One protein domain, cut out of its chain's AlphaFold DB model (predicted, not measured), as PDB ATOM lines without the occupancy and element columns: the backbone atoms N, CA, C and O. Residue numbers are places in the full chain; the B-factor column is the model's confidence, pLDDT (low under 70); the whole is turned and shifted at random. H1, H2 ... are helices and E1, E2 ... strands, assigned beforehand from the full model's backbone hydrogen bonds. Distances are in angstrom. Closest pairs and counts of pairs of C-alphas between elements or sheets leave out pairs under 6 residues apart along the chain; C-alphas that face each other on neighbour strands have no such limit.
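This is residues 408 to 422 and 448 to 585 of the 714 residues of the protein "Pkinase_fungal domain-containing protein" of Pyrrhoderma noxium (UniProt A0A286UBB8). An elongated body of helices that mostly run along its length: H2 and H7 lie side by side at its core, H8 folds back along H7, and H4 packs by its residues 490 to 494 on residues 465 to 469 of H2. A tiny two-strand sheet, E1 and E2, and short H3 lie toward one end of the long axis, the long link 548 to 562 loops out at the other, and short H5 stands about perpendicular to H7, with Leu 509 its nearest residue to that helix. The printed part has 153 residues, mostly helix by its named elements, in the order H1, H2, E1, H3, H4, H5, H6, H7, H8, E2; the sheet's order is E1 - E2, antiparallel. The whole is compact, with a radius of gyration of the C-alphas of 16.9 A, and spans 57 by 32 by 22 A.

H1 is residues 412 to 416, beginning at C-alpha 412 (178.686, 213.939, 115.833). H2, residues 453 to 469, is 24.1 A long. E1 is residues 470 to 472 and H3 residues 473 to 477. H4, residues 481 to 497, measures 24.7 A. H5 is residues 504 to 510 and H6 residues 513 to 520. H7, residues 526 to 547, is the longest helix at 31.7 A, beginning at C-alpha 526 (171.729, 233.018, 131.751). H8, residues 563 to 573, is 15.4 A long. E2, residues 582 to 584, ends at C-alpha 584 (158.446, 221.911, 129.000).

H7 is the hub, touching three helices, and the helix packing is mostly aligned. H7 touches H2 at a shallow tilt of 26 degrees, opposite ways, closest at the C-alphas of Ile 463 and Ala 532, 6.6 A. H7 and H8 form a helical hairpin at 4 degrees, closest at the C-alphas of Met 535 and Ile 568, 6.4 A. H5 only just touches H7, with 3 pairs of C-alphas within 8 A, the closest Leu 509 and Lys 536 at 6.6 A, about perpendicular at 80 degrees. H2 and H4 touch, closest at the C-alphas of Thr 468 and Lys 490, 4.8 A, at a shallow tilt of 33 degrees, only just short of steep. H4 and H5 only just touch, and only at the corner, the C-alphas of Leu 497 and Arg 505 being 5.6 A apart. H6 is close to but not clearly touching H7, the closest C-alphas, of Leu 518 and Lys 529, being 7.3 A apart. H1 is close to but not clearly touching H5, with the C-alphas of Pro 412 and Trp 506 closest at 5.8 A. H3 is close to but not clearly touching H4, with the C-alphas of Asp 475 and Tyr 483 closest at 6.7 A. In the antiparallel pair E1 and E2, N 471 and O 583 are within hydrogen-bond range at 2.9 A, as are N 583 and O 471 at 2.8 A. Every O i to N i+4 pair is within range in H1, H2, H3, H4, H5, H6 and H8; in H7 it is 17 of 18.

The C-alphas farthest apart are those of Ser 478 and Cys 553, 57.9 A. Residues 423 to 447 are not printed, and C-alphas 422 and 448 are 12.1 A apart across the cut. The link from H7 to H8, 15 residues, is long. The mean pLDDT of the printed part is 77.8; 32 residues are under 70, among them 550 to 562.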
ATOM      1  N   GLU A 408     170.618 211.666 120.145       74.50
ATOM      2  CA  GLU A 408     170.395 213.093 120.395       74.50
ATOM      3  C   GLU A 408     171.523 213.750 121.212       74.50
ATOM      4  O   GLU A 408     171.777 214.947 121.052       74.50
ATOM      5  N   PHE A 409     172.221 212.973 122.047       83.38
ATOM      6  CA  PHE A 409     173.309 213.440 122.911       83.38
ATOM      7  C   PHE A 409     174.696 212.975 122.461       83.38
ATOM      8  O   PHE A 409     175.664 213.679 122.730       83.38
ATOM      9  N   MET A 410     174.814 211.855 121.736       80.25
ATOM     10  CA  MET A 410     176.109 211.372 121.228       80.25
ATOM     11  C   MET A 410     176.826 212.427 120.369       80.25
ATOM     12  O   MET A 410     176.196 213.098 119.544       80.25
ATOM     13  N   ALA A 411     178.153 212.518 120.496       85.56
ATOM     14  CA  ALA A 411     178.978 213.410 119.682       85.56
ATOM     15  C   ALA A 411     178.850 213.108 118.164       85.56
ATOM     16  O   ALA A 411     178.863 211.935 117.771       85.56
ATOM     17  N   PRO A 412     178.793 214.126 117.279       84.62
ATOM     18  CA  PRO A 412     178.686 213.939 115.833       84.62
ATOM     19  C   PRO A 412     179.817 213.103 115.222       84.62
ATOM     20  O   PRO A 412     179.568 212.393 114.253       84.62
ATOM     21  N   GLU A 413     181.027 213.131 115.792       82.50
ATOM     22  CA  GLU A 413     182.147 212.293 115.335       82.50
ATOM     23  C   GLU A 413     181.865 210.797 115.527       82.50
ATOM     24  O   GLU A 413     182.019 210.016 114.588       82.50
ATOM     25  N   ILE A 414     181.350 210.400 116.701       76.00
ATOM     26  CA  ILE A 414     180.896 209.025 116.980       76.00
ATOM     27  C   ILE A 414     179.775 208.633 116.005       76.00
ATOM     28  O   ILE A 414     179.794 207.552 115.413       76.00
ATOM     29  N   LEU A 415     178.813 209.535 115.789       73.31
ATOM     30  CA  LEU A 415     177.671 209.311 114.898       73.31
ATOM     31  C   LEU A 415     178.046 209.252 113.408       73.31
ATOM     32  O   LEU A 415     177.273 208.702 112.617       73.31
ATOM     33  N   MET A 416     179.204 209.787 113.016       71.44
ATOM     34  CA  MET A 416     179.724 209.739 111.646       71.44
ATOM     35  C   MET A 416     180.879 208.743 111.464       71.44
ATOM     36  O   MET A 416     181.216 208.439 110.323       71.44
ATOM     37  N   GLY A 417     181.476 208.224 112.541       69.81
ATOM     38  CA  GLY A 417     182.652 207.348 112.496       69.81
ATOM     39  C   GLY A 417     183.872 208.002 111.844       69.81
ATOM     40  O   GLY A 417     184.607 207.330 111.120       69.81
ATOM     41  N   ASN A 418     184.030 209.318 112.020       74.31
ATOM     42  CA  ASN A 418     185.044 210.149 111.369       74.31
ATOM     43  C   ASN A 418     185.419 211.339 112.265       74.31
ATOM     44  O   ASN A 418     184.539 211.939 112.877       74.31
ATOM     45  N   TYR A 419     186.700 211.717 112.256       78.50
ATOM     46  CA  TYR A 419     187.177 212.979 112.831       78.50
ATOM     47  C   TYR A 419     186.804 214.162 111.932       78.50
ATOM     48  O   TYR A 419     186.881 214.061 110.701       78.50
ATOM     49  N   LEU A 420     186.422 215.283 112.535       80.75
ATOM     50  CA  LEU A 420     185.833 216.443 111.869       80.75
ATOM     51  C   LEU A 420     186.606 217.747 112.150       80.75
ATOM     52  O   LEU A 420     186.558 218.661 111.321       80.75
ATOM     53  N   TYR A 421     187.359 217.854 113.254       81.69
ATOM     54  CA  TYR A 421     188.158 219.043 113.598       81.69
ATOM     55  C   TYR A 421     189.596 219.029 113.016       81.69
ATOM     56  O   TYR A 421     190.312 220.033 113.112       81.69
ATOM     57  N   VAL A 422     190.030 217.953 112.348       72.94
ATOM     58  CA  VAL A 422     191.321 217.865 111.621       72.94
ATOM     59  C   VAL A 422     191.521 219.043 110.645       72.94
ATOM     60  O   VAL A 422     190.765 219.228 109.688       72.94
ATOM     61  N   PHE A 448     188.896 205.468 112.962       70.56
ATOM     62  CA  PHE A 448     188.319 206.389 113.936       70.56
ATOM     63  C   PHE A 448     188.310 205.714 115.313       70.56
ATOM     64  O   PHE A 448     187.829 204.584 115.439       70.56
ATOM     65  N   TRP A 449     188.837 206.410 116.321       68.38
ATOM     66  CA  TRP A 449     188.981 205.939 117.694       68.38
ATOM     67  C   TRP A 449     188.222 206.881 118.639       68.38
ATOM     68  O   TRP A 449     188.520 208.077 118.741       68.38
ATOM     69  N   ALA A 450     187.244 206.338 119.364       70.44
ATOM     70  CA  ALA A 450     186.541 207.078 120.404       70.44
ATOM     71  C   ALA A 450     187.512 207.521 121.520       70.44
ATOM     72  O   ALA A 450     188.455 206.811 121.864       70.44
ATOM     73  N   ASN A 451     187.293 208.712 122.083       73.56
ATOM     74  CA  ASN A 451     188.070 209.261 123.189       73.56
ATOM     75  C   ASN A 451     187.196 210.178 124.065       73.56
ATOM     76  O   ASN A 451     186.162 210.658 123.606       73.56
ATOM     77  N   TYR A 452     187.661 210.476 125.285       75.62
ATOM     78  CA  TYR A 452     186.867 211.138 126.335       75.62
ATOM     79  C   TYR A 452     186.267 212.519 125.973       75.62
ATOM     80  O   TYR A 452     185.373 213.014 126.664       75.62
ATOM     81  N   LEU A 453     186.736 213.167 124.898       81.88
ATOM     82  CA  LEU A 453     186.142 214.417 124.411       81.88
ATOM     83  C   LEU A 453     184.694 214.215 123.939       81.88
ATOM     84  O   LEU A 453     183.869 215.095 124.171       81.88
ATOM     85  N   HIS A 454     184.370 213.051 123.368       84.62
ATOM     86  CA  HIS A 454     183.013 212.716 122.928       84.62
ATOM     87  C   HIS A 454     182.035 212.582 124.108       84.62
ATOM     88  O   HIS A 454     180.873 212.984 124.008       84.62
ATOM     89  N   ASP A 455     182.511 212.083 125.252       80.94
ATOM     90  CA  ASP A 455     181.714 211.936 126.475       80.94
ATOM     91  C   ASP A 455     181.423 213.310 127.096       80.94
ATOM     92  O   ASP A 455     180.282 213.639 127.431       80.94
ATOM     93  N   LEU A 456     182.439 214.177 127.162       84.19
ATOM     94  CA  LEU A 456     182.280 215.571 127.590       84.19
ATOM     95  C   LEU A 456     181.419 216.402 126.630       84.19
ATOM     96  O   LEU A 456     180.705 217.307 127.072       84.19
ATOM     97  N   GLU A 457     181.458 216.111 125.330       89.81
ATOM     98  CA  GLU A 457     180.544 216.714 124.364       89.81
ATOM     99  C   GLU A 457     179.102 216.239 124.585       89.81
ATOM    100  O   GLU A 457     178.174 217.037 124.477       89.81
ATOM    101  N   SER A 458     178.898 214.988 124.996       86.94
ATOM    102  CA  SER A 458     177.564 214.477 125.334       86.94
ATOM    103  C   SER A 458     176.956 215.224 126.533       86.94
ATOM    104  O   SER A 458     175.785 215.609 126.501       86.94
ATOM    105  N   VAL A 459     177.771 215.577 127.540       86.62
ATOM    106  CA  VAL A 459     177.363 216.488 128.634       86.62
ATOM    107  C   VAL A 459     177.016 217.891 128.110       86.62
ATOM    108  O   VAL A 459     176.074 218.525 128.595       86.62
ATOM    109  N   TRP A 460     177.729 218.389 127.094       91.00
ATOM    110  CA  TRP A 460     177.395 219.663 126.449       91.00
ATOM    111  C   TRP A 460     176.066 219.599 125.682       91.00
ATOM    112  O   TRP A 460     175.262 220.525 125.796       91.00
ATOM    113  N   TRP A 461     175.772 218.502 124.978       90.19
ATOM    114  CA  TRP A 461     174.484 218.318 124.300       90.19
ATOM    115  C   TRP A 461     173.304 218.278 125.269       90.19
ATOM    116  O   TRP A 461     172.291 218.916 124.984       90.19
ATOM    117  N   ILE A 462     173.451 217.657 126.444       87.69
ATOM    118  CA  ILE A 462     172.441 217.707 127.518       87.69
ATOM    119  C   ILE A 462     172.184 219.161 127.966       87.69
ATOM    120  O   ILE A 462     171.034 219.573 128.146       87.69
ATOM    121  N   ILE A 463     173.233 219.981 128.091       88.25
ATOM    122  CA  ILE A 463     173.125 221.406 128.454       88.25
ATOM    123  C   ILE A 463     172.389 222.220 127.375       88.25
ATOM    124  O   ILE A 463     171.527 223.037 127.712       88.25
ATOM    125  N   ILE A 464     172.677 221.988 126.090       90.44
ATOM    126  CA  ILE A 464     171.960 222.627 124.972       90.44
ATOM    127  C   ILE A 464     170.499 222.164 124.915       90.44
ATOM    128  O   ILE A 464     169.603 222.995 124.766       90.44
ATOM    129  N   TRP A 465     170.244 220.869 125.096       89.88
ATOM    130  CA  TRP A 465     168.901 220.285 125.133       89.88
ATOM    131  C   TRP A 465     168.061 220.897 126.256       89.88
ATOM    132  O   TRP A 465     166.953 221.368 126.016       89.88
ATOM    133  N   THR A 466     168.630 221.015 127.457       87.50
ATOM    134  CA  THR A 466     167.983 221.649 128.617       87.50
ATOM    135  C   THR A 466     167.677 223.126 128.349       87.50
ATOM    136  O   THR A 466     166.615 223.627 128.720       87.50
ATOM    137  N   TYR A 467     168.576 223.832 127.657       87.81
ATOM    138  CA  TYR A 467     168.361 225.226 127.277       87.81
ATOM    139  C   TYR A 467     167.190 225.398 126.291       87.81
ATOM    140  O   TYR A 467     166.455 226.380 126.408       87.81
ATOM    141  N   THR A 468     166.982 224.461 125.355       87.31
ATOM    142  CA  THR A 468     165.905 224.538 124.346       87.31
ATOM    143  C   THR A 468     164.578 223.907 124.780       87.31
ATOM    144  O   THR A 468     163.527 224.399 124.381       87.31
ATOM    145  N   HIS A 469     164.574 222.860 125.608       86.38
ATOM    146  CA  HIS A 469     163.354 222.104 125.933       86.38
ATOM    147  C   HIS A 469     162.494 222.731 127.038       86.38
ATOM    148  O   HIS A 469     161.302 222.425 127.130       86.38
ATOM    149  N   PHE A 470     163.062 223.629 127.847       87.38
ATOM    150  CA  PHE A 470     162.402 224.198 129.024       87.38
ATOM    151  C   PHE A 470     162.232 225.719 128.964       87.38
ATOM    152  O   PHE A 470     163.034 226.452 128.384       87.38
ATOM    153  N   LEU A 471     161.192 226.205 129.636       84.69
ATOM    154  CA  LEU A 471     160.898 227.613 129.917       84.69
ATOM    155  C   LEU A 471     160.799 227.795 131.441       84.69
ATOM    156  O   LEU A 471     160.501 226.833 132.147       84.69
ATOM    157  N   LYS A 472     161.021 229.002 131.974       83.12
ATOM    158  CA  LYS A 472     160.779 229.262 133.407       83.12
ATOM    159  C   LYS A 472     159.278 229.326 133.680       83.12
ATOM    160  O   LYS A 472     158.568 230.013 132.948       83.12
ATOM    161  N   ALA A 473     158.801 228.688 134.747       79.69
ATOM    162  CA  ALA A 473     157.381 228.678 135.117       79.69
ATOM    163  C   ALA A 473     156.810 230.095 135.325       79.69
ATOM    164  O   ALA A 473     155.742 230.405 134.801       79.69
ATOM    165  N   SER A 474     157.578 230.980 135.977       72.88
ATOM    166  CA  SER A 474     157.257 232.407 136.168       72.88
ATOM    167  C   SER A 474     156.906 233.137 134.871       72.88
ATOM    168  O   SER A 474     156.077 234.045 134.847       72.88
ATOM    169  N   ASP A 475     157.549 232.742 133.775       70.50
ATOM    170  CA  ASP A 475     157.479 233.465 132.514       70.50
ATOM    171  C   ASP A 475     156.276 232.966 131.687       70.50
ATOM    172  O   ASP A 475     155.684 233.752 130.943       70.50
ATOM    173  N   VAL A 476     155.838 231.713 131.910       68.00
ATOM    174  CA  VAL A 476     154.593 231.130 131.364       68.00
ATOM    175  C   VAL A 476     153.362 231.900 131.844       68.00
ATOM    176  O   VAL A 476     152.483 232.233 131.048       68.00
ATOM    177  N   GLU A 477     153.304 232.211 133.141       62.03
ATOM    178  CA  GLU A 477     152.172 232.917 133.757       62.03
ATOM    179  C   GLU A 477     151.982 234.324 133.168       62.03
ATOM    180  O   GLU A 477     150.849 234.792 133.030       62.03
ATOM    181  N   SER A 478     153.075 234.963 132.732       61.22
ATOM    182  CA  SER A 478     153.070 236.318 132.166       61.22
ATOM    183  C   SER A 478     152.356 236.450 130.814       61.22
ATOM    184  O   SER A 478     151.944 237.554 130.456       61.22
ATOM    185  N   LYS A 479     152.257 235.358 130.034       64.31
ATOM    186  CA  LYS A 479     151.711 235.318 128.656       64.31
ATOM    187  C   LYS A 479     152.227 236.429 127.721       64.31
ATOM    188  O   LYS A 479     151.527 236.864 126.808       64.31
ATOM    189  N   SER A 480     153.446 236.918 127.947       68.31
ATOM    190  CA  SER A 480     154.024 238.012 127.163       68.31
ATOM    191  C   SER A 480     154.262 237.609 125.701       68.31
ATOM    192  O   SER A 480     154.665 236.482 125.423       68.31
ATOM    193  N   LEU A 481     154.152 238.556 124.761       70.38
ATOM    194  CA  LEU A 481     154.598 238.362 123.369       70.38
ATOM    195  C   LEU A 481     156.048 237.842 123.301       70.38
ATOM    196  O   LEU A 481     156.366 236.958 122.514       70.38
ATOM    197  N   SER A 482     156.908 238.342 124.193       69.94
ATOM    198  CA  SER A 482     158.308 237.913 124.316       69.94
ATOM    199  C   SER A 482     158.500 236.460 124.777       69.94
ATOM    200  O   SER A 482     159.564 235.897 124.544       69.94
ATOM    201  N   TYR A 483     157.493 235.852 125.409       77.00
ATOM    202  CA  TYR A 483     157.523 234.458 125.854       77.00
ATOM    203  C   TYR A 483     157.164 233.492 124.711       77.00
ATOM    204  O   TYR A 483     157.837 232.481 124.529       77.00
ATOM    205  N   GLU A 484     156.159 233.819 123.889       78.31
ATOM    206  CA  GLU A 484     155.849 233.013 122.695       78.31
ATOM    207  C   GLU A 484     156.954 233.135 121.628       78.31
ATOM    208  O   GLU A 484     157.216 232.169 120.917       78.31
ATOM    209  N   LEU A 485     157.661 234.274 121.552       81.19
ATOM    210  CA  LEU A 485     158.882 234.405 120.742       81.19
ATOM    211  C   LEU A 485     159.987 233.448 121.225       81.19
ATOM    212  O   LEU A 485     160.385 232.577 120.456       81.19
ATOM    213  N   GLU A 486     160.386 233.517 122.505       83.94
ATOM    214  CA  GLU A 486     161.390 232.606 123.095       83.94
ATOM    215  C   GLU A 486     161.032 231.129 122.861       83.94
ATOM    216  O   GLU A 486     161.883 230.320 122.493       83.94
ATOM    217  N   LYS A 487     159.761 230.762 123.058       84.12
ATOM    218  CA  LYS A 487     159.266 229.397 122.861       84.12
ATOM    219  C   LYS A 487     159.362 228.938 121.402       84.12
ATOM    220  O   LYS A 487     159.729 227.789 121.158       84.12
ATOM    221  N   ASN A 488     159.058 229.811 120.440       85.38
ATOM    222  CA  ASN A 488     159.170 229.493 119.015       85.38
ATOM    223  C   ASN A 488     160.636 229.374 118.571       85.38
ATOM    224  O   ASN A 488     160.978 228.404 117.902       85.38
ATOM    225  N   GLU A 489     161.512 230.283 119.006       85.56
ATOM    226  CA  GLU A 489     162.959 230.234 118.733       85.56
ATOM    227  C   GLU A 489     163.592 228.951 119.293       85.56
ATOM    228  O   GLU A 489     164.310 228.233 118.590       85.56
ATOM    229  N   LYS A 490     163.253 228.605 120.541       88.12
ATOM    230  CA  LYS A 490     163.648 227.346 121.184       88.12
ATOM    231  C   LYS A 490     163.165 226.118 120.432       88.12
ATOM    232  O   LYS A 490     163.937 225.173 120.276       88.12
ATOM    233  N   LYS A 491     161.915 226.123 119.960       86.38
ATOM    234  CA  LYS A 491     161.380 225.016 119.167       86.38
ATOM    235  C   LYS A 491     162.123 224.883 117.834       86.38
ATOM    236  O   LYS A 491     162.560 223.787 117.513       86.38
ATOM    237  N   THR A 492     162.344 225.975 117.103       86.25
ATOM    238  CA  THR A 492     163.114 225.951 115.847       86.25
ATOM    239  C   THR A 492     164.529 225.403 116.052       86.25
ATOM    240  O   THR A 492     164.997 224.606 115.243       86.25
ATOM    241  N   LEU A 493     165.198 225.764 117.153       85.94
ATOM    242  CA  LEU A 493     166.490 225.176 117.520       85.94
ATOM    243  C   LEU A 493     166.409 223.688 117.867       85.94
ATOM    244  O   LEU A 493     167.313 222.932 117.514       85.94
ATOM    245  N   ASN A 494     165.352 223.270 118.558       85.69
ATOM    246  CA  ASN A 494     165.125 221.875 118.904       85.69
ATOM    247  C   ASN A 494     164.957 221.013 117.642       85.69
ATOM    248  O   ASN A 494     165.755 220.105 117.398       85.69
ATOM    249  N   ASP A 495     163.999 221.400 116.794       84.19
ATOM    250  CA  ASP A 495     163.650 220.744 115.531       84.19
ATOM    251  C   ASP A 495     164.861 220.664 114.557       84.19
ATOM    252  O   ASP A 495     164.907 219.787 113.696       84.19
ATOM    253  N   MET A 496     165.865 221.545 114.704       84.38
ATOM    254  CA  MET A 496     167.117 221.556 113.925       84.38
ATOM    255  C   MET A 496     168.226 220.650 114.498       84.38
ATOM    256  O   MET A 496     168.952 219.997 113.740       84.38
ATOM    257  N   LEU A 497     168.418 220.645 115.821       83.88
ATOM    258  CA  LEU A 497     169.571 220.001 116.469       83.88
ATOM    259  C   LEU A 497     169.307 218.542 116.860       83.88
ATOM    260  O   LEU A 497     170.209 217.712 116.738       83.88
ATOM    261  N   PHE A 498     168.091 218.217 117.302       82.00
ATOM    262  CA  PHE A 498     167.783 216.920 117.909       82.00
ATOM    263  C   PHE A 498     167.024 215.877 117.053       82.00
ATOM    264  O   PHE A 498     166.659 214.853 117.620       82.00
ATOM    265  N   PRO A 499     166.836 215.982 115.715       74.69
ATOM    266  CA  PRO A 499     166.557 214.778 114.931       74.69
ATOM    267  C   PRO A 499     167.842 213.930 114.845       74.69
ATOM    268  O   PRO A 499     168.897 214.433 114.450       74.69
ATOM    269  N   GLY A 500     167.760 212.645 115.215       55.03
ATOM    270  CA  GLY A 500     168.884 211.782 115.638       55.03
ATOM    271  C   GLY A 500     170.089 211.561 114.699       55.03
ATOM    272  O   GLY A 500     171.027 210.867 115.084       55.03
ATOM    273  N   LEU A 501     170.125 212.156 113.500       56.41
ATOM    274  CA  LEU A 501     171.277 212.150 112.577       56.41
ATOM    275  C   LEU A 501     171.642 213.557 112.041       56.41
ATOM    276  O   LEU A 501     172.255 213.682 110.981       56.41
ATOM    277  N   SER A 502     171.267 214.634 112.745       58.28
ATOM    278  CA  SER A 502     171.504 216.017 112.293       58.28
ATOM    279  C   SER A 502     172.991 216.395 112.205       58.28
ATOM    280  O   SER A 502     173.656 216.652 113.213       58.28
ATOM    281  N   GLY A 503     173.497 216.544 110.976       63.22
ATOM    282  CA  GLY A 503     174.819 217.120 110.690       63.22
ATOM    283  C   GLY A 503     174.957 218.602 111.077       63.22
ATOM    284  O   GLY A 503     176.070 219.133 111.100       63.22
ATOM    285  N   GLU A 504     173.859 219.277 111.432       76.50
ATOM    286  CA  GLU A 504     173.898 220.650 111.943       76.50
ATOM    287  C   GLU A 504     174.490 220.724 113.355       76.50
ATOM    288  O   GLU A 504     175.076 221.748 113.702       76.50
ATOM    289  N   ARG A 505     174.439 219.640 114.151       86.38
ATOM    290  CA  ARG A 505     175.051 219.607 115.493       86.38
ATOM    291  C   ARG A 505     176.564 219.827 115.459       86.38
ATOM    292  O   ARG A 505     177.075 220.655 116.212       86.38
ATOM    293  N   TRP A 506     177.256 219.191 114.511       84.31
ATOM    294  CA  TRP A 506     178.668 219.468 114.225       84.31
ATOM    295  C   TRP A 506     178.898 220.964 113.949       84.31
ATOM    296  O   TRP A 506     179.714 221.606 114.610       84.31
ATOM    297  N   LYS A 507     178.138 221.554 113.015       82.75
ATOM    298  CA  LYS A 507     178.302 222.969 112.638       82.75
ATOM    299  C   LYS A 507     177.999 223.906 113.808       82.75
ATOM    300  O   LYS A 507     178.671 224.922 113.966       82.75
ATOM    301  N   PHE A 508     177.013 223.574 114.631       87.38
ATOM    302  CA  PHE A 508     176.623 224.343 115.808       87.38
ATOM    303  C   PHE A 508     177.746 224.374 116.857       87.38
ATOM    304  O   PHE A 508     178.080 225.446 117.369       87.38
ATOM    305  N   LEU A 509     178.421 223.248 117.119       87.62
ATOM    306  CA  LEU A 509     179.593 223.221 118.004       87.62
ATOM    307  C   LEU A 509     180.837 223.864 117.362       87.62
ATOM    308  O   LEU A 509     181.504 224.666 118.017       87.62
ATOM    309  N   ALA A 510     181.107 223.635 116.077       83.69
ATOM    310  CA  ALA A 510     182.318 224.125 115.411       83.69
ATOM    311  C   ALA A 510     182.289 225.614 114.992       83.69
ATOM    312  O   ALA A 510     183.333 226.264 114.978       83.69
ATOM    313  N   THR A 511     181.126 226.184 114.646       81.75
ATOM    314  CA  THR A 511     181.032 227.502 113.968       81.75
ATOM    315  C   THR A 511     180.437 228.625 114.835       81.75
ATOM    316  O   THR A 511     180.125 228.436 116.014       81.75
ATOM    317  N   GLY A 512     180.299 229.826 114.260       79.12
ATOM    318  CA  GLY A 512     179.730 231.002 114.926       79.12
ATOM    319  C   GLY A 512     178.224 230.926 115.208       79.12
ATOM    320  O   GLY A 512     177.774 231.586 116.143       79.12
ATOM    321  N   SER A 513     177.467 230.088 114.488       80.00
ATOM    322  CA  SER A 513     175.992 230.061 114.535       80.00
ATOM    323  C   SER A 513     175.419 229.832 115.936       80.00
ATOM    324  O   SER A 513     174.411 230.419 116.309       80.00
ATOM    325  N   PHE A 514     176.102 229.046 116.769       85.88
ATOM    326  CA  PHE A 514     175.776 228.880 118.188       85.88
ATOM    327  C   PHE A 514     175.638 230.206 118.953       85.88
ATOM    328  O   PHE A 514     174.767 230.315 119.812       85.88
ATOM    329  N   TYR A 515     176.474 231.210 118.665       84.69
ATOM    330  CA  TYR A 515     176.372 232.516 119.317       84.69
ATOM    331  C   TYR A 515     175.147 233.278 118.821       84.69
ATOM    332  O   TYR A 515     174.373 233.755 119.642       84.69
ATOM    333  N   GLU A 516     174.926 233.313 117.506       82.56
ATOM    334  CA  GLU A 516     173.751 233.935 116.876       82.56
ATOM    335  C   GLU A 516     172.450 233.355 117.457       82.56
ATOM    336  O   GLU A 516     171.580 234.095 117.912       82.56
ATOM    337  N   TYR A 517     172.364 232.028 117.548       82.56
ATOM    338  CA  TYR A 517     171.206 231.319 118.080       82.56
ATOM    339  C   TYR A 517     171.023 231.448 119.600       82.56
ATOM    340  O   TYR A 517     169.903 231.680 120.052       82.56
ATOM    341  N   LEU A 518     172.076 231.308 120.420       82.31
ATOM    342  CA  LEU A 518     171.916 231.458 121.875       82.31
ATOM    343  C   LEU A 518     171.709 232.918 122.282       82.31
ATOM    344  O   LEU A 518     171.026 233.157 123.277       82.31
ATOM    345  N   ASP A 519     172.293 233.889 121.574       82.00
ATOM    346  CA  ASP A 519     172.121 235.316 121.869       82.00
ATOM    347  C   ASP A 519     170.849 235.921 121.275       82.00
ATOM    348  O   ASP A 519     170.320 236.853 121.880       82.00
ATOM    349  N   GLY A 520     170.282 235.316 120.225       77.38
ATOM    350  CA  GLY A 520     168.917 235.590 119.769       77.38
ATOM    351  C   GLY A 520     167.844 235.333 120.833       77.38
ATOM    352  O   GLY A 520     166.825 236.010 120.823       77.38
ATOM    353  N   ILE A 521     168.106 234.439 121.800       80.00
ATOM    354  CA  ILE A 521     167.183 234.095 122.893       80.00
ATOM    355  C   ILE A 521     167.670 234.748 124.213       80.00
ATOM    356  O   ILE A 521     168.530 234.186 124.908       80.00
ATOM    357  N   PRO A 522     167.186 235.949 124.596       64.25
ATOM    358  CA  PRO A 522     167.793 236.743 125.672       64.25
ATOM    359  C   PRO A 522     167.339 236.384 127.097       64.25
ATOM    360  O   PRO A 522     168.045 236.714 128.049       64.25
ATOM    361  N   LYS A 523     166.171 235.753 127.274       69.25
ATOM    362  CA  LYS A 523     165.542 235.552 128.597       69.25
ATOM    363  C   LYS A 523     165.921 234.246 129.304       69.25
ATOM    364  O   LYS A 523     165.833 234.147 130.531       69.25
ATOM    365  N   SER A 524     166.363 233.248 128.547       68.06
ATOM    366  CA  SER A 524     166.580 231.893 129.045       68.06
ATOM    367  C   SER A 524     167.848 231.763 129.889       68.06
ATOM    368  O   SER A 524     168.921 232.206 129.486       68.06
ATOM    369  N   PHE A 525     167.718 231.093 131.040       82.12
ATOM    370  CA  PHE A 525     168.786 230.487 131.858       82.12
ATOM    371  C   PHE A 525     170.209 231.072 131.669       82.12
ATOM    372  O   PHE A 525     171.102 230.382 131.168       82.12
ATOM    373  N   PRO A 526     170.477 232.329 132.081       82.00
ATOM    374  CA  PRO A 526     171.729 233.018 131.751       82.00
ATOM    375  C   PRO A 526     172.986 232.343 132.333       82.00
ATOM    376  O   PRO A 526     174.061 232.437 131.739       82.00
ATOM    377  N   ARG A 527     172.862 231.606 133.449       82.81
ATOM    378  CA  ARG A 527     173.947 230.771 133.999       82.81
ATOM    379  C   ARG A 527     174.241 229.562 133.101       82.81
ATOM    380  O   ARG A 527     175.388 229.368 132.714       82.81
ATOM    381  N   LEU A 528     173.209 228.822 132.683       84.50
ATOM    382  CA  LEU A 528     173.325 227.690 131.751       84.50
ATOM    383  C   LEU A 528     173.910 228.134 130.397       84.50
ATOM    384  O   LEU A 528     174.814 227.494 129.869       84.50
ATOM    385  N   LYS A 529     173.486 229.300 129.895       87.12
ATOM    386  CA  LYS A 529     174.041 229.964 128.704       87.12
ATOM    387  C   LYS A 529     175.537 230.276 128.842       87.12
ATOM    388  O   LYS A 529     176.300 230.047 127.904       87.12
ATOM    389  N   ARG A 530     175.984 230.768 130.006       86.19
ATOM    390  CA  ARG A 530     177.412 230.993 130.305       86.19
ATOM    391  C   ARG A 530     178.196 229.676 130.340       86.19
ATOM    392  O   ARG A 530     179.256 229.610 129.723       86.19
ATOM    393  N   ILE A 531     177.665 228.645 131.000       86.44
ATOM    394  CA  ILE A 531     178.264 227.300 131.056       86.44
ATOM    395  C   ILE A 531     178.415 226.726 129.638       86.44
ATOM    396  O   ILE A 531     179.513 226.318 129.261       86.44
ATOM    397  N   ALA A 532     177.363 226.781 128.814       89.56
ATOM    398  CA  ALA A 532     177.382 226.309 127.430       89.56
ATOM    399  C   ALA A 532     178.459 227.010 126.583       89.56
ATOM    400  O   ALA A 532     179.192 226.344 125.848       89.56
ATOM    401  N   LYS A 533     178.597 228.341 126.712       90.06
ATOM    402  CA  LYS A 533     179.643 229.131 126.033       90.06
ATOM    403  C   LYS A 533     181.052 228.735 126.485       90.06
ATOM    404  O   LYS A 533     181.931 228.548 125.644       90.06
ATOM    405  N   PHE A 534     181.258 228.563 127.790       89.38
ATOM    406  CA  PHE A 534     182.539 228.140 128.358       89.38
ATOM    407  C   PHE A 534     182.935 226.729 127.898       89.38
ATOM    408  O   PHE A 534     184.011 226.548 127.328       89.38
ATOM    409  N   MET A 535     182.045 225.744 128.066       89.31
ATOM    410  CA  MET A 535     182.301 224.354 127.678       89.31
ATOM    411  C   MET A 535     182.580 224.212 126.180       89.31
ATOM    412  O   MET A 535     183.560 223.561 125.830       89.31
ATOM    413  N   LYS A 536     181.823 224.890 125.301       91.44
ATOM    414  CA  LYS A 536     182.112 224.920 123.855       91.44
ATOM    415  C   LYS A 536     183.530 225.407 123.566       91.44
ATOM    416  O   LYS A 536     184.258 224.748 122.830       91.44
ATOM    417  N   SER A 537     183.949 226.526 124.160       89.19
ATOM    418  CA  SER A 537     185.300 227.063 123.946       89.19
ATOM    419  C   SER A 537     186.402 226.103 124.410       89.19
ATOM    420  O   SER A 537     187.496 226.118 123.846       89.19
ATOM    421  N   ARG A 538     186.135 225.289 125.437       88.56
ATOM    422  CA  ARG A 538     187.094 224.329 125.997       88.56
ATOM    423  C   ARG A 538     187.136 223.011 125.218       88.56
ATOM    424  O   ARG A 538     188.233 222.565 124.900       88.56
ATOM    425  N   LEU A 539     185.981 222.457 124.847       88.25
ATOM    426  CA  LEU A 539     185.847 221.284 123.971       88.25
ATOM    427  C   LEU A 539     186.476 221.532 122.598       88.25
ATOM    428  O   LEU A 539     187.364 220.792 122.188       88.25
ATOM    429  N   LEU A 540     186.082 222.617 121.923       89.00
ATOM    430  CA  LEU A 540     186.551 222.948 120.575       89.00
ATOM    431  C   LEU A 540     188.079 223.122 120.522       89.00
ATOM    432  O   LEU A 540     188.728 222.666 119.585       89.00
ATOM    433  N   SER A 541     188.670 223.733 121.554       86.00
ATOM    434  CA  SER A 541     190.128 223.853 121.664       86.00
ATOM    435  C   SER A 541     190.823 222.515 121.934       86.00
ATOM    436  O   SER A 541     191.969 222.352 121.520       86.00
ATOM    437  N   ALA A 542     190.175 221.584 122.639       85.44
ATOM    438  CA  ALA A 542     190.740 220.276 122.953       85.44
ATOM    439  C   ALA A 542     190.691 219.329 121.747       85.44
ATOM    440  O   ALA A 542     191.706 218.707 121.443       85.44
ATOM    441  N   TYR A 543     189.575 219.296 121.010       86.06
ATOM    442  CA  TYR A 543     189.464 218.590 119.730       86.06
ATOM    443  C   TYR A 543     190.524 219.078 118.730       86.06
ATOM    444  O   TYR A 543     191.385 218.305 118.305       86.06
ATOM    445  N   TYR A 544     190.579 220.395 118.467       85.31
ATOM    446  CA  TYR A 544     191.603 220.970 117.586       85.31
ATOM    447  C   TYR A 544     193.040 220.700 118.054       85.31
ATOM    448  O   TYR A 544     193.922 220.572 117.208       85.31
ATOM    449  N   ALA A 545     193.316 220.622 119.358       81.00
ATOM    450  CA  ALA A 545     194.644 220.237 119.833       81.00
ATOM    451  C   ALA A 545     194.927 218.747 119.569       81.00
ATOM    452  O   ALA A 545     195.979 218.409 119.029       81.00
ATOM    453  N   ARG A 546     193.975 217.868 119.912       77.31
ATOM    454  CA  ARG A 546     194.127 216.410 119.868       77.31
ATOM    455  C   ARG A 546     194.266 215.894 118.440       77.31
ATOM    456  O   ARG A 546     195.281 215.287 118.116       77.31
ATOM    457  N   GLU A 547     193.307 216.183 117.567       81.81
ATOM    458  CA  GLU A 547     193.274 215.663 116.190       81.81
ATOM    459  C   GLU A 547     194.428 216.166 115.321       81.81
ATOM    460  O   GLU A 547     194.965 215.408 114.518       81.81
ATOM    461  N   ASN A 548     194.885 217.406 115.520       75.19
ATOM    462  CA  ASN A 548     196.057 217.924 114.806       75.19
ATOM    463  C   ASN A 548     197.397 217.360 115.331       75.19
ATOM    464  O   ASN A 548     198.448 217.701 114.789       75.19
ATOM    465  N   SER A 549     197.370 216.504 116.361       70.50
ATOM    466  CA  SER A 549     198.534 215.794 116.922       70.50
ATOM    467  C   SER A 549     198.438 214.260 116.856       70.50
ATOM    468  O   SER A 549     199.334 213.574 117.343       70.50
ATOM    469  N   MET A 550     197.358 213.714 116.290       67.31
ATOM    470  CA  MET A 550     197.025 212.290 116.379       67.31
ATOM    471  C   MET A 550     197.633 211.464 115.236       67.31
ATOM    472  O   MET A 550     197.533 211.850 114.072       67.31
ATOM    473  N   ASP A 551     198.170 210.279 115.549       66.94
ATOM    474  CA  ASP A 551     198.373 209.226 114.548       66.94
ATOM    475  C   ASP A 551     197.114 208.347 114.449       66.94
ATOM    476  O   ASP A 551     196.751 207.626 115.376       66.94
ATOM    477  N   ILE A 552     196.460 208.395 113.290       59.56
ATOM    478  CA  ILE A 552     195.267 207.607 112.935       59.56
ATOM    479  C   ILE A 552     195.518 206.086 112.873       59.56
ATOM    480  O   ILE A 552     194.569 205.302 112.750       59.56
ATOM    481  N   CYS A 553     196.781 205.659 112.952       53.12
ATOM    482  CA  CYS A 553     197.219 204.266 112.917       53.12
ATOM    483  C   CYS A 553     197.413 203.649 114.317       53.12
ATOM    484  O   CYS A 553     197.729 202.461 114.420       53.12
ATOM    485  N   GLU A 554     197.262 204.407 115.402       54.59
ATOM    486  CA  GLU A 554     197.562 203.959 116.771       54.59
ATOM    487  C   GLU A 554     196.311 204.076 117.672       54.59
ATOM    488  O   GLU A 554     195.571 205.055 117.564       54.59
ATOM    489  N   PRO A 555     196.031 203.099 118.559       50.28
ATOM    490  CA  PRO A 555     194.926 203.207 119.509       50.28
ATOM    491  C   PRO A 555     195.217 204.286 120.561       50.28
ATOM    492  O   PRO A 555     196.298 204.322 121.149       50.28
ATOM    493  N   ILE A 556     194.238 205.150 120.835       53.88
ATOM    494  CA  ILE A 556     194.394 206.266 121.778       53.88
ATOM    495  C   ILE A 556     194.486 205.738 123.220       53.88
ATOM    496  O   ILE A 556     193.488 205.318 123.801       53.88
ATOM    497  N   LEU A 557     195.672 205.825 123.827       47.16
ATOM    498  CA  LEU A 557     195.851 205.616 125.266       47.16
ATOM    499  C   LEU A 557     195.336 206.833 126.055       47.16
ATOM    500  O   LEU A 557     195.569 207.987 125.683       47.16
ATOM    501  N   VAL A 558     194.628 206.586 127.159       49.25
ATOM    502  CA  VAL A 558     193.996 207.641 127.968       49.25
ATOM    503  C   VAL A 558     194.917 208.086 129.103       49.25
ATOM    504  O   VAL A 558     195.039 207.399 130.111       49.25
ATOM    505  N   SER A 559     195.532 209.265 128.971       51.53
ATOM    506  CA  SER A 559     195.796 210.182 130.101       51.53
ATOM    507  C   SER A 559     196.421 211.511 129.653       51.53
ATOM    508  O   SER A 559     197.572 211.571 129.239       51.53
ATOM    509  N   ASP A 560     195.685 212.609 129.826       54.81
ATOM    510  CA  ASP A 560     196.181 213.997 129.747       54.81
ATOM    511  C   ASP A 560     196.034 214.731 131.099       54.81
ATOM    512  O   ASP A 560     195.841 215.949 131.181       54.81
ATOM    513  N   GLY A 561     196.063 213.956 132.189       58.81
ATOM    514  CA  GLY A 561     195.841 214.429 133.558       58.81
ATOM    515  C   GLY A 561     194.394 214.825 133.880       58.81
ATOM    516  O   GLY A 561     194.157 215.415 134.940       58.81
ATOM    517  N   CYS A 562     193.438 214.539 132.984       60.28
ATOM    518  CA  CYS A 562     192.025 214.924 133.099       60.28
ATOM    519  C   CYS A 562     191.849 216.443 133.295       60.28
ATOM    520  O   CYS A 562     190.949 216.909 134.003       60.28
ATOM    521  N   THR A 563     192.741 217.228 132.687       71.25
ATOM    522  CA  THR A 563     192.803 218.690 132.829       71.25
ATOM    523  C   THR A 563     191.522 219.360 132.335       71.25
ATOM    524  O   THR A 563     190.948 220.187 133.041       71.25
ATOM    525  N   LEU A 564     190.992 218.927 131.187       79.19
ATOM    526  CA  LEU A 564     189.727 219.434 130.653       79.19
ATOM    527  C   LEU A 564     188.522 219.123 131.561       79.19
ATOM    528  O   LEU A 564     187.701 220.008 131.790       79.19
ATOM    529  N   HIS A 565     188.434 217.908 132.120       77.19
ATOM    530  CA  HIS A 565     187.387 217.545 133.090       77.19
ATOM    531  C   HIS A 565     187.408 218.468 134.313       77.19
ATOM    532  O   HIS A 565     186.360 218.942 134.753       77.19
ATOM    533  N   ARG A 566     188.604 218.744 134.852       78.06
ATOM    534  CA  ARG A 566     188.797 219.623 136.013       78.06
ATOM    535  C   ARG A 566     188.325 221.046 135.727       78.06
ATOM    536  O   ARG A 566     187.597 221.617 136.533       78.06
ATOM    537  N   ASP A 567     188.685 221.581 134.566       81.75
ATOM    538  CA  ASP A 567     188.338 222.949 134.184       81.75
ATOM    539  C   ASP A 567     186.843 223.105 133.861       81.75
ATOM    540  O   ASP A 567     186.248 224.130 134.192       81.75
ATOM    541  N   ILE A 568     186.211 222.084 133.268       82.69
ATOM    542  CA  ILE A 568     184.750 222.028 133.077       82.69
ATOM    543  C   ILE A 568     184.033 221.983 134.431       82.69
ATOM    544  O   ILE A 568     183.108 222.765 134.657       82.69
ATOM    545  N   LEU A 569     184.486 221.127 135.352       80.12
ATOM    546  CA  LEU A 569     183.932 221.018 136.704       80.12
ATOM    547  C   LEU A 569     184.057 222.332 137.490       80.12
ATOM    548  O   LEU A 569     183.123 222.720 138.191       80.12
ATOM    549  N   GLU A 570     185.171 223.048 137.348       81.69
ATOM    550  CA  GLU A 570     185.355 224.350 137.994       81.69
ATOM    551  C   GLU A 570     184.489 225.444 137.345       81.69
ATOM    552  O   GLU A 570     183.867 226.238 138.050       81.69
ATOM    553  N   GLY A 571     184.327 225.430 136.018       78.88
ATOM    554  CA  GLY A 571     183.379 226.303 135.315       78.88
ATOM    555  C   GLY A 571     181.920 226.104 135.749       78.88
ATOM    556  O   GLY A 571     181.174 227.081 135.859       78.88
ATOM    557  N   LEU A 572     181.527 224.861 136.055       79.19
ATOM    558  CA  LEU A 572     180.226 224.527 136.648       79.19
ATOM    559  C   LEU A 572     180.110 225.062 138.087       79.19
ATOM    560  O   LEU A 572     179.132 225.734 138.412       79.19
ATOM    561  N   ARG A 573     181.126 224.845 138.936       80.62
ATOM    562  CA  ARG A 573     181.162 225.346 140.329       80.62
ATOM    563  C   ARG A 573     181.094 226.870 140.426       80.62
ATOM    564  O   ARG A 573     180.428 227.389 141.316       80.62
ATOM    565  N   MET A 574     181.735 227.584 139.501       77.88
ATOM    566  CA  MET A 574     181.695 229.052 139.420       77.88
ATOM    567  C   MET A 574     180.348 229.606 138.919       77.88
ATOM    568  O   MET A 574     180.131 230.819 138.946       77.88
ATOM    569  N   CYS A 575     179.428 228.746 138.474       71.62
ATOM    570  CA  CYS A 575     178.079 229.107 138.041       71.62
ATOM    571  C   CYS A 575     177.016 228.288 138.802       71.62
ATOM    572  O   CYS A 575     176.269 227.547 138.160       71.62
ATOM    573  N   PRO A 576     176.909 228.415 140.144       64.94
ATOM    574  CA  PRO A 576     175.961 227.629 140.933       64.94
ATOM    575  C   PRO A 576     174.534 227.816 140.411       64.94
ATOM    576  O   PRO A 576     174.143 228.930 140.044       64.94
ATOM    577  N   PHE A 577     173.769 226.730 140.351       64.12
ATOM    578  CA  PHE A 577     172.426 226.743 139.782       64.12
ATOM    579  C   PHE A 577     171.448 227.532 140.666       64.12
ATOM    580  O   PHE A 577     171.567 227.560 141.889       64.12
ATOM    581  N   GLU A 578     170.503 228.213 140.022       62.78
ATOM    582  CA  GLU A 578     169.343 228.817 140.683       62.78
ATOM    583  C   GLU A 578     168.238 227.758 140.741       62.78
ATOM    584  O   GLU A 578     167.989 227.092 139.734       62.78
ATOM    585  N   ASP A 579     167.578 227.614 141.890       67.75
ATOM    586  CA  ASP A 579     166.406 226.747 142.029       67.75
ATOM    587  C   ASP A 579     165.211 227.408 141.321       67.75
ATOM    588  O   ASP A 579     164.624 228.379 141.808       67.75
ATOM    589  N   ILE A 580     164.941 226.968 140.088       74.81
ATOM    590  CA  ILE A 580     163.956 227.560 139.178       74.81
ATOM    591  C   ILE A 580     162.973 226.478 138.748       74.81
ATOM    592  O   ILE A 580     163.340 225.546 138.035       74.81
ATOM    593  N   ASN A 581     161.695 226.674 139.070       79.69
ATOM    594  CA  ASN A 581     160.610 225.885 138.492       79.69
ATOM    595  C   ASN A 581     160.584 226.052 136.963       79.69
ATOM    596  O   ASN A 581     160.499 227.176 136.452       79.69
ATOM    597  N   VAL A 582     160.618 224.938 136.231       83.88
ATOM    598  CA  VAL A 582     160.614 224.903 134.762       83.88
ATOM    599  C   VAL A 582     159.381 224.200 134.199       83.88
ATOM    600  O   VAL A 582     158.791 223.339 134.843       83.88
ATOM    601  N   VAL A 583     158.999 224.566 132.975       81.75
ATOM    602  CA  VAL A 583     157.883 223.976 132.223       81.75
ATOM    603  C   VAL A 583     158.376 223.562 130.830       81.75
ATOM    604  O   VAL A 583     159.025 224.377 130.166       81.75
ATOM    605  N   PRO A 584     158.081 222.339 130.349       83.00
ATOM    606  CA  PRO A 584     158.446 221.911 129.000       83.00
ATOM    607  C   PRO A 584     157.725 222.701 127.898       83.00
ATOM    608  O   PRO A 584     156.523 222.973 128.005       83.00
ATOM    609  N   ILE A 585     158.413 222.998 126.787       80.19
ATOM    610  CA  ILE A 585     157.860 223.801 125.672       80.19
ATOM    611  C   ILE A 585     156.562 223.227 125.064       80.19
ATOM    612  O   ILE A 585     155.762 223.984 124.515       80.19
TER     613      ILE A 585